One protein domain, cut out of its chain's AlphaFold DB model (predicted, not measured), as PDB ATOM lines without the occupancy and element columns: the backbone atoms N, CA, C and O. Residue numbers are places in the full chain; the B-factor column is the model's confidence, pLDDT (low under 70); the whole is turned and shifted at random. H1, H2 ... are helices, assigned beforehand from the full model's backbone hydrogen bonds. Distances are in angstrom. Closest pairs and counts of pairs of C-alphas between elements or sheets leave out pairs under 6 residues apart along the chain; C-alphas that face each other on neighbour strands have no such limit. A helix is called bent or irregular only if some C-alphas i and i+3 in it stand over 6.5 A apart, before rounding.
ATOM      1  N   ALA A  33      23.045  45.928   0.484       95.50
ATOM      2  CA  ALA A  33      22.224  45.924   1.693       95.50
ATOM      3  C   ALA A  33      22.822  45.080   2.829       95.50
ATOM      4  O   ALA A  33      22.879  45.544   3.962       95.50
ATOM      5  N   VAL A  34      23.297  43.864   2.549       94.44
ATOM      6  CA  VAL A  34      23.826  42.965   3.591       94.44
ATOM      7  C   VAL A  34      25.061  43.538   4.312       94.44
ATOM      8  O   VAL A  34      24.990  43.671   5.534       94.44
ATOM      9  N   PRO A  35      26.168  43.912   3.633       94.06
ATOM     10  CA  PRO A  35      27.339  44.481   4.307       94.06
ATOM     11  C   PRO A  35      27.023  45.803   5.016       94.06
ATOM     12  O   PRO A  35      27.560  46.047   6.094       94.06
ATOM     13  N   LEU A  36      26.111  46.618   4.472       96.12
ATOM     14  CA  LEU A  36      25.649  47.840   5.129       96.12
ATOM     15  C   LEU A  36      24.916  47.537   6.442       96.12
ATOM     16  O   LEU A  36      25.234  48.130   7.470       96.12
ATOM     17  N   ILE A  37      23.953  46.611   6.420       96.25
ATOM     18  CA  ILE A  37      23.173  46.252   7.610       96.25
ATOM     19  C   ILE A  37      24.084  45.624   8.663       96.25
ATOM     20  O   ILE A  37      24.018  46.029   9.822       96.25
ATOM     21  N   VAL A  38      24.947  44.673   8.283       95.31
ATOM     22  CA  VAL A  38      25.906  44.058   9.215       95.31
ATOM     23  C   VAL A  38      26.813  45.128   9.810       95.31
ATOM     24  O   VAL A  38      26.900  45.230  11.031       95.31
ATOM     25  N   GLY A  39      27.433  45.956   8.964       95.25
ATOM     26  CA  GLY A  39      28.413  46.937   9.403       95.25
ATOM     27  C   GLY A  39      27.837  47.992  10.340       95.25
ATOM     28  O   GLY A  39      28.388  48.235  11.413       95.25
ATOM     29  N   ALA A  40      26.668  48.534   9.997       96.00
ATOM     30  CA  ALA A  40      25.952  49.463  10.862       96.00
ATOM     31  C   ALA A  40      25.512  48.804  12.183       96.00
ATOM     32  O   ALA A  40      25.587  49.425  13.241       96.00
ATOM     33  N   SER A  41      25.090  47.535  12.147       95.31
ATOM     34  CA  SER A  41      24.595  46.819  13.335       95.31
ATOM     35  C   SER A  41      25.680  46.491  14.359       95.31
ATOM     36  O   SER A  41      25.354  46.290  15.532       95.31
ATOM     37  N   ILE A  42      26.940  46.406  13.925       95.19
ATOM     38  CA  ILE A  42      28.094  46.153  14.799       95.19
ATOM     39  C   ILE A  42      28.890  47.429  15.115       95.19
ATOM     40  O   ILE A  42      29.889  47.363  15.820       95.19
ATOM     41  N   GLY A  43      28.434  48.590  14.630       94.19
ATOM     42  CA  GLY A  43      29.023  49.892  14.950       94.19
ATOM     43  C   GLY A  43      30.339  50.196  14.231       94.19
ATOM     44  O   GLY A  43      31.151  50.949  14.764       94.19
ATOM     45  N   LEU A  44      30.562  49.625  13.042       95.12
ATOM     46  CA  LEU A  44      31.737  49.942  12.227       95.12
ATOM     47  C   LEU A  44      31.744  51.418  11.797       95.12
ATOM     48  O   LEU A  44      30.678  51.991  11.535       95.12
ATOM     49  N   PRO A  45      32.929  52.034  11.656       96.12
ATOM     50  CA  PRO A  45      33.033  53.367  11.092       96.12
ATOM     51  C   PRO A  45      32.692  53.342   9.590       96.12
ATOM     52  O   PRO A  45      32.782  52.316   8.910       96.12
ATOM     53  N   ASN A  46      32.245  54.483   9.058       94.69
ATOM     54  CA  ASN A  46      31.684  54.561   7.701       94.69
ATOM     55  C   ASN A  46      32.676  54.140   6.604       94.69
ATOM     56  O   ASN A  46      32.272  53.550   5.603       94.69
ATOM     57  N   ASP A  47      33.961  54.427   6.778       96.50
ATOM     58  CA  ASP A  47      35.037  54.044   5.864       96.50
ATOM     59  C   ASP A  47      35.227  52.520   5.783       96.50
ATOM     60  O   ASP A  47      35.405  51.973   4.688       96.50
ATOM     61  N   GLU A  48      35.086  51.809   6.903       95.50
ATOM     62  CA  GLU A  48      35.113  50.343   6.920       95.50
ATOM     63  C   GLU A  48      33.849  49.740   6.293       95.50
ATOM     64  O   GLU A  48      33.939  48.771   5.533       95.50
ATOM     65  N   ILE A  49      32.675  50.344   6.518       96.31
ATOM     66  CA  ILE A  49      31.424  49.924   5.859       96.31
ATOM     67  C   ILE A  49      31.543  50.074   4.336       96.31
ATOM     68  O   ILE A  49      31.185  49.159   3.591       96.31
ATOM     69  N   VAL A  50      32.081  51.198   3.855       96.50
ATOM     70  CA  VAL A  50      32.331  51.415   2.421       96.50
ATOM     71  C   VAL A  50      33.319  50.382   1.879       96.50
ATOM     72  O   VAL A  50      33.114  49.843   0.789       96.50
ATOM     73  N   SER A  51      34.355  50.046   2.649       95.88
ATOM     74  CA  SER A  51      35.324  49.012   2.275       95.88
ATOM     75  C   SER A  51      34.675  47.626   2.157       95.88
ATOM     76  O   SER A  51      34.908  46.926   1.169       95.88
ATOM     77  N   LEU A  52      33.789  47.259   3.091       94.38
ATOM     78  CA  LEU A  52      32.992  46.026   3.039       94.38
ATOM     79  C   LEU A  52      32.063  45.983   1.822       94.38
ATOM     80  O   LEU A  52      31.969  44.952   1.154       94.38
ATOM     81  N   ILE A  53      31.398  47.096   1.507       95.75
ATOM     82  CA  ILE A  53      30.529  47.205   0.329       95.75
ATOM     83  C   ILE A  53      31.340  46.998  -0.956       95.75
ATOM     84  O   ILE A  53      30.942  46.206  -1.814       95.75
ATOM     85  N   ASN A  54      32.492  47.658  -1.081       96.19
ATOM     86  CA  ASN A  54      33.362  47.520  -2.250       96.19
ATOM     87  C   ASN A  54      33.882  46.083  -2.403       96.19
ATOM     88  O   ASN A  54      33.860  45.535  -3.509       96.19
ATOM     89  N   ALA A  55      34.290  45.451  -1.301       95.31
ATOM     90  CA  ALA A  55      34.713  44.053  -1.296       95.31
ATOM     91  C   ALA A  55      33.573  43.109  -1.716       95.31
ATOM     92  O   ALA A  55      33.786  42.220  -2.542       95.31
ATOM     93  N   ALA A  56      32.354  43.333  -1.214       94.69
ATOM     94  CA  ALA A  56      31.181  42.537  -1.568       94.69
ATOM     95  C   ALA A  56      30.800  42.684  -3.050       94.69
ATOM     96  O   ALA A  56      30.518  41.681  -3.705       94.69
ATOM     97  N   LEU A  57      30.835  43.905  -3.599       95.62
ATOM     98  CA  LEU A  57      30.583  44.161  -5.022       95.62
ATOM     99  C   LEU A  57      31.625  43.473  -5.914       95.62
ATOM    100  O   LEU A  57      31.264  42.831  -6.903       95.62
ATOM    101  N   LEU A  58      32.906  43.555  -5.545       96.31
ATOM    102  CA  LEU A  58      33.985  42.899  -6.282       96.31
ATOM    103  C   LEU A  58      33.838  41.372  -6.254       96.31
ATOM    104  O   LEU A  58      33.859  40.728  -7.305       96.31
ATOM    105  N   ALA A  59      33.642  40.794  -5.065       95.56
ATOM    106  CA  ALA A  59      33.453  39.356  -4.897       95.56
ATOM    107  C   ALA A  59      32.208  38.859  -5.650       95.56
ATOM    108  O   ALA A  59      32.280  37.870  -6.377       95.56
ATOM    109  N   SER A  60      31.088  39.580  -5.548       95.81
ATOM    110  CA  SER A  60      29.854  39.306  -6.292       95.81
ATOM    111  C   SER A  60      30.093  39.262  -7.804       95.81
ATOM    112  O   SER A  60      29.660  38.309  -8.457       95.81
ATOM    113  N   GLY A  61      30.829  40.229  -8.362       94.88
ATOM    114  CA  GLY A  61      31.169  40.254  -9.785       94.88
ATOM    115  C   GLY A  61      32.003  39.043 -10.210       94.88
ATOM    116  O   GLY A  61      31.662  38.363 -11.180       94.88
ATOM    117  N   ILE A  62      33.053  38.721  -9.447       95.56
ATOM    118  CA  ILE A  62      33.929  37.570  -9.716       95.56
ATOM    119  C   ILE A  62      33.133  36.259  -9.670       95.56
ATOM    120  O   ILE A  62      33.208  35.456 -10.602       95.56
ATOM    121  N   VAL A  63      32.333  36.053  -8.622       95.12
ATOM    122  CA  VAL A  63      31.544  34.826  -8.443       95.12
ATOM    123  C   VAL A  63      30.433  34.729  -9.494       95.12
ATOM    124  O   VAL A  63      30.180  33.641 -10.007       95.12
ATOM    125  N   THR A  64      29.818  35.848  -9.881       95.44
ATOM    126  CA  THR A  64      28.839  35.905 -10.980       95.44
ATOM    127  C   THR A  64      29.459  35.439 -12.295       95.44
ATOM    128  O   THR A  64      28.885  34.584 -12.971       95.44
ATOM    129  N   ILE A  65      30.655  35.929 -12.639       94.25
ATOM    130  CA  ILE A  65      31.383  35.492 -13.840       94.25
ATOM    131  C   ILE A  65      31.726  34.003 -13.739       94.25
ATOM    132  O   ILE A  65      31.460  33.254 -14.679       94.25
ATOM    133  N   ALA A  66      32.256  33.557 -12.598       94.69
ATOM    134  CA  ALA A  66      32.615  32.159 -12.384       94.69
ATOM    135  C   ALA A  66      31.405  31.214 -12.509       94.69
ATOM    136  O   ALA A  66      31.520  30.152 -13.114       94.69
ATOM    137  N   GLN A  67      30.233  31.603 -11.997       95.62
ATOM    138  CA  GLN A  67      29.002  30.811 -12.086       95.62
ATOM    139  C   GLN A  67      28.387  30.816 -13.492       95.62
ATOM    140  O   GLN A  67      27.916  29.773 -13.952       95.62
ATOM    141  N   CYS A  68      28.414  31.962 -14.181       94.12
ATOM    142  CA  CYS A  68      27.849  32.110 -15.525       94.12
ATOM    143  C   CYS A  68      28.715  31.464 -16.614       94.12
ATOM    144  O   CYS A  68      28.184  30.802 -17.501       94.12
ATOM    145  N   VAL A  69      30.034  31.671 -16.578       92.62
ATOM    146  CA  VAL A  69      30.965  31.130 -17.585       92.62
ATOM    147  C   VAL A  69      31.304  29.674 -17.266       92.62
ATOM    148  O   VAL A  69      31.323  28.823 -18.158       92.62
ATOM    149  N   GLY A  70      31.518  29.381 -15.983       89.50
ATOM    150  CA  GLY A  70      31.993  28.090 -15.508       89.50
ATOM    151  C   GLY A  70      33.437  27.779 -15.916       89.50
ATOM    152  O   GLY A  70      33.977  28.310 -16.885       89.50
ATOM    153  N   PHE A  71      34.068  26.867 -15.182       91.69
ATOM    154  CA  PHE A  71      35.370  26.296 -15.522       91.69
ATOM    155  C   PHE A  71      35.376  24.803 -15.182       91.69
ATOM    156  O   PHE A  71      35.368  24.409 -14.016       91.69
ATOM    157  N   GLY A  72      35.330  23.951 -16.213       87.31
ATOM    158  CA  GLY A  72      35.172  22.505 -16.032       87.31
ATOM    159  C   GLY A  72      33.858  22.161 -15.301       87.31
ATOM    160  O   GLY A  72      32.793  22.505 -15.835       87.31
ATOM    161  N   PRO A  73      33.911  21.490 -14.126       89.06
ATOM    162  CA  PRO A  73      32.741  21.170 -13.300       89.06
ATOM    163  C   PRO A  73      32.273  22.331 -12.403       89.06
ATOM    164  O   PRO A  73      31.236  22.215 -11.756       89.06
ATOM    165  N   ILE A  74      33.026  23.433 -12.329       90.75
ATOM    166  CA  ILE A  74      32.679  24.598 -11.507       90.75
ATOM    167  C   ILE A  74      31.757  25.521 -12.307       90.75
ATOM    168  O   ILE A  74      32.046  25.832 -13.463       90.75
ATOM    169  N   GLY A  75      30.689  26.000 -11.669       90.69
ATOM    170  CA  GLY A  75      29.740  26.956 -12.236       90.69
ATOM    171  C   GLY A  75      28.538  26.297 -12.914       90.69
ATOM    172  O   GLY A  75      28.674  25.321 -13.651       90.69
ATOM    173  N   ILE A  76      27.347  26.847 -12.678       94.81
ATOM    174  CA  ILE A  76      26.088  26.290 -13.200       94.81
ATOM    175  C   ILE A  76      25.824  26.615 -14.679       94.81
ATOM    176  O   ILE A  76      24.921  26.028 -15.269       94.81
ATOM    177  N   LYS A  77      26.603  27.526 -15.285       92.94
ATOM    178  CA  LYS A  77      26.512  27.928 -16.704       92.94
ATOM    179  C   LYS A  77      25.135  28.473 -17.100       92.94
ATOM    180  O   LYS A  77      24.662  28.280 -18.219       92.94
ATOM    181  N   LEU A  78      24.489  29.158 -16.158       93.00
ATOM    182  CA  LEU A  78      23.202  29.823 -16.332       93.00
ATOM    183  C   LEU A  78      23.343  31.320 -16.034       93.00
ATOM    184  O   LEU A  78      24.211  31.694 -15.243       93.00
ATOM    185  N   PRO A  79      22.496  32.180 -16.632       89.75
ATOM    186  CA  PRO A  79      22.496  33.612 -16.357       89.75
ATOM    187  C   PRO A  79      21.961  33.868 -14.944       89.75
ATOM    188  O   PRO A  79      20.752  33.968 -14.731       89.75
ATOM    189  N   VAL A  80      22.871  33.946 -13.976       91.94
ATOM    190  CA  VAL A  80      22.565  34.214 -12.569       91.94
ATOM    191  C   VAL A  80      23.446  35.331 -12.040       91.94
ATOM    192  O   VAL A  80      24.609  35.431 -12.413       91.94
ATOM    193  N   VAL A  81      22.909  36.148 -11.137       93.31
ATOM    194  CA  VAL A  81      23.691  37.145 -10.400       93.31
ATOM    195  C   VAL A  81      23.894  36.645  -8.982       93.31
ATOM    196  O   VAL A  81      22.937  36.272  -8.306       93.31
ATOM    197  N   MET A  82      25.149  36.614  -8.552       94.88
ATOM    198  CA  MET A  82      25.546  36.140  -7.231       94.88
ATOM    199  C   MET A  82      25.720  37.326  -6.294       94.88
ATOM    200  O   MET A  82      26.208  38.374  -6.702       94.88
ATOM    201  N   GLY A  83      25.341  37.174  -5.031       90.94
ATOM    202  CA  GLY A  83      25.419  38.240  -4.039       90.94
ATOM    203  C   GLY A  83      25.343  37.691  -2.622       90.94
ATOM    204  O   GLY A  83      25.269  36.480  -2.412       90.94
ATOM    205  N   SER A  84      25.362  38.594  -1.650       89.44
ATOM    206  CA  SER A  84      25.285  38.246  -0.233       89.44
ATOM    207  C   SER A  84      23.895  37.723   0.136       89.44
ATOM    208  O   SER A  84      22.877  38.309  -0.231       89.44
ATOM    209  N   SER A  85      23.840  36.621   0.887       90.69
ATOM    210  CA  SER A  85      22.577  36.015   1.317       90.69
ATOM    211  C   SER A  85      22.082  36.615   2.631       90.69
ATOM    212  O   SER A  85      22.795  36.626   3.634       90.69
ATOM    213  N   PHE A  86      20.815  37.031   2.656       91.38
ATOM    214  CA  PHE A  86      20.137  37.494   3.869       91.38
ATOM    215  C   PHE A  86      19.934  36.387   4.913       91.38
ATOM    216  O   PHE A  86      19.718  36.694   6.083       91.38
ATOM    217  N   ALA A  87      20.041  35.112   4.525       92.50
ATOM    218  CA  ALA A  87      19.866  33.989   5.446       92.50
ATOM    219  C   ALA A  87      20.899  33.990   6.587       92.50
ATOM    220  O   ALA A  87      20.595  33.551   7.693       92.50
ATOM    221  N   PHE A  88      22.101  34.522   6.344       89.19
ATOM    222  CA  PHE A  88      23.184  34.565   7.332       89.19
ATOM    223  C   PHE A  88      23.225  35.865   8.139       89.19
ATOM    224  O   PHE A  88      24.056  36.004   9.034       89.19
ATOM    225  N   LEU A  89      22.327  36.815   7.857       93.00
ATOM    226  CA  LEU A  89      22.381  38.161   8.421       93.00
ATOM    227  C   LEU A  89      22.323  38.156   9.956       93.00
ATOM    228  O   LEU A  89      23.139  38.803  10.604       93.00
ATOM    229  N   GLY A  90      21.392  37.396  10.540       93.75
ATOM    230  CA  GLY A  90      21.230  37.325  11.996       93.75
ATOM    231  C   GLY A  90      22.454  36.743  12.705       93.75
ATOM    232  O   GLY A  90      22.906  37.295  13.706       93.75
ATOM    233  N   VAL A  91      23.028  35.670  12.153       93.31
ATOM    234  CA  VAL A  91      24.228  35.022  12.706       93.31
ATOM    235  C   VAL A  91      25.441  35.945  12.591       93.31
ATOM    236  O   VAL A  91      26.156  36.126  13.572       93.31
ATOM    237  N   ALA A  92      25.633  36.595  11.438       93.38
ATOM    238  CA  ALA A  92      26.730  37.538  11.228       93.38
ATOM    239  C   ALA A  92      26.671  38.722  12.205       93.38
ATOM    240  O   ALA A  92      27.690  39.094  12.780       93.38
ATOM    241  N   ILE A  93      25.481  39.283  12.451       95.00
ATOM    242  CA  ILE A  93      25.308  40.360  13.439       95.00
ATOM    243  C   ILE A  93      25.591  39.851  14.856       95.00
ATOM    244  O   ILE A  93      26.256  40.546  15.620       95.00
ATOM    245  N   SER A  94      25.107  38.657  15.211       95.25
ATOM    246  CA  SER A  94      25.339  38.075  16.538       95.25
ATOM    247  C   SER A  94      26.831  37.901  16.814       95.25
ATOM    248  O   SER A  94      27.327  38.404  17.813       95.25
ATOM    249  N   ILE A  95      27.559  37.251  15.901       94.88
ATOM    250  CA  ILE A  95      29.002  37.019  16.042       94.88
ATOM    251  C   ILE A  95      29.771  38.342  15.991       94.88
ATOM    252  O   ILE A  95      30.698  38.557  16.769       94.88
ATOM    253  N   GLY A  96      29.381  39.249  15.095       93.62
ATOM    254  CA  GLY A  96      30.052  40.531  14.928       93.62
ATOM    255  C   GLY A  96      29.927  41.465  16.128       93.62
ATOM    256  O   GLY A  96      30.839  42.250  16.369       93.62
ATOM    257  N   LYS A  97      28.850  41.364  16.916       93.62
ATOM    258  CA  LYS A  97      28.730  42.106  18.180       93.62
ATOM    259  C   LYS A  97      29.701  41.612  19.249       93.62
ATOM    260  O   LYS A  97      30.193  42.428  20.021       93.62
ATOM    261  N   ASP A  98      29.996  40.316  19.264       92.00
ATOM    262  CA  ASP A  98      30.870  39.714  20.273       92.00
ATOM    263  C   ASP A  98      32.350  39.775  19.873       92.00
ATOM    264  O   ASP A  98      33.223  39.982  20.711       92.00
ATOM    265  N   SER A  99      32.648  39.556  18.591       90.75
ATOM    266  CA  SER A  99      34.009  39.316  18.083       90.75
ATOM    267  C   SER A  99      34.390  40.185  16.877       90.75
ATOM    268  O   SER A  99      35.444  39.974  16.275       90.75
ATOM    269  N   GLY A 100      33.558  41.161  16.505       89.69
ATOM    270  CA  GLY A 100      33.821  42.067  15.386       89.69
ATOM    271  C   GLY A 100      33.864  41.373  14.020       89.69
ATOM    272  O   GLY A 100      33.451  40.224  13.848       89.69
ATOM    273  N   VAL A 101      34.391  42.084  13.018       87.75
ATOM    274  CA  VAL A 101      34.487  41.588  11.631       87.75
ATOM    275  C   VAL A 101      35.377  40.349  11.523       87.75
ATOM    276  O   VAL A 101      35.062  39.437  10.763       87.75
ATOM    277  N   SER A 102      36.461  40.274  12.298       88.81
ATOM    278  CA  SER A 102      37.350  39.104  12.318       88.81
ATOM    279  C   SER A 102      36.631  37.845  12.802       88.81
ATOM    280  O   SER A 102      36.837  36.779  12.226       88.81
ATOM    281  N   GLY A 103      35.746  37.966  13.796       89.75
ATOM    282  CA  GLY A 103      34.894  36.869  14.249       89.75
ATOM    283  C   GLY A 103      33.930  36.387  13.169       89.75
ATOM    284  O   GLY A 103      33.803  35.184  12.959       89.75
ATOM    285  N   ILE A 104      33.305  37.315  12.433       90.81
ATOM    286  CA  ILE A 104      32.433  36.966  11.298       90.81
ATOM    287  C   ILE A 104      33.230  36.199  10.234       90.81
ATOM    288  O   ILE A 104      32.779  35.159   9.763       90.81
ATOM    289  N   MET A 105      34.419  36.693   9.878       87.81
ATOM    290  CA  MET A 105      35.263  36.084   8.848       87.81
ATOM    291  C   MET A 105      35.837  34.726   9.266       87.81
ATOM    292  O   MET A 105      36.003  33.864   8.415       87.81
ATOM    293  N   GLY A 106      36.146  34.529  10.550       86.88
ATOM    294  CA  GLY A 106      36.658  33.256  11.069       86.88
ATOM    295  C   GLY A 106      35.588  32.179  11.271       86.88
ATOM    296  O   GLY A 106      35.932  31.011  11.427       86.88
ATOM    297  N   ALA A 107      34.310  32.563  11.289       83.81
ATOM    298  CA  ALA A 107      33.180  31.647  11.432       83.81
ATOM    299  C   ALA A 107      32.587  31.176  10.089       83.81
ATOM    300  O   ALA A 107      31.730  30.290  10.095       83.81
ATOM    301  N   ALA A 108      32.998  31.794   8.975       67.25
ATOM    302  CA  ALA A 108      32.584  31.466   7.608       67.25
ATOM    303  C   ALA A 108      33.460  30.364   6.993       67.25
ATOM    304  O   ALA A 108      32.893  29.539   6.241       67.25
TER     305      ALA A 108
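This is residues 33 to 108 of the 108 residues of the protein "Xanthine permease" of Vibrio maritimus (UniProt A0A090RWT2). One long helix, H2, forms the spine of an elongated model; at its beginning the short helix H1 folds back beside it as a helical hairpin, and the sharply kinked helix H3 packs on H1 without reaching H2. At the other end of H2, the long link of residues 70 to 85 turns round and runs back toward H3. The printed part has 76 residues, with three named helices in the order H1, H2, H3 and no named strand; the class is all helix. The whole is only just loose, close to compact, with a radius of gyration of the C-alphas of 14.1 A and spans of 40 by 22 by 17 A.

The longest helix, H2, residues 46 to 69, touches H1, residues 33 to 41, with its residues 48 to 56 alone. The closest C-alphas of the two are those of Gly 39 and Ile 49, 5.5 A apart. They form a hairpin and run opposite ways at a shallow tilt of 28 degrees. H1 also touches H3, residues 86 to 107, where the closest C-alphas are those of Val 38 and Ile 93, 5.6 A apart. H1 and H3 run the same way at a steep tilt of 48 degrees, though the line of H3 is a rough one. H2 and H3 are apart. H3 is irregular, with C-alphas 98 and 101 standing 9.6 A apart, and has a kink of 132 degrees near residue 99. In H1 and H2 every O i to N i+4 pair is within hydrogen-bond range; in H3, 13 of 18 are.

H2 measures 34.5 A from first to last C-alpha, from Asn 46 at (31.684, 54.561, 7.701) to Val 69 at (30.965, 31.130, -17.585). H1 begins at C-alpha 33, (22.224, 45.924, 1.693), and measures 11.9 A. H3, with 22 residues, measures 16.2 A from first to last C-alpha and ends at C-alpha 107, (33.180, 31.647, 11.432).

The two C-alphas farthest apart are those of Gly 43 and Gly 72, at 41.8 A. The first and last printed C-alphas, of Ala 33 and Ala 108, are 18.7 A apart. The printed part has no cut, and it ends at the chain's last residue, 108. The link from H1 to H2 is tight, with 4 residues, and that from H2 to H3 is long, with 16; the C-alphas of the long link lie 5 to 25 A from the mean of all C-alphas. The mean pLDDT of the printed part is 92.9, and one residue, Ala 108, is under 70.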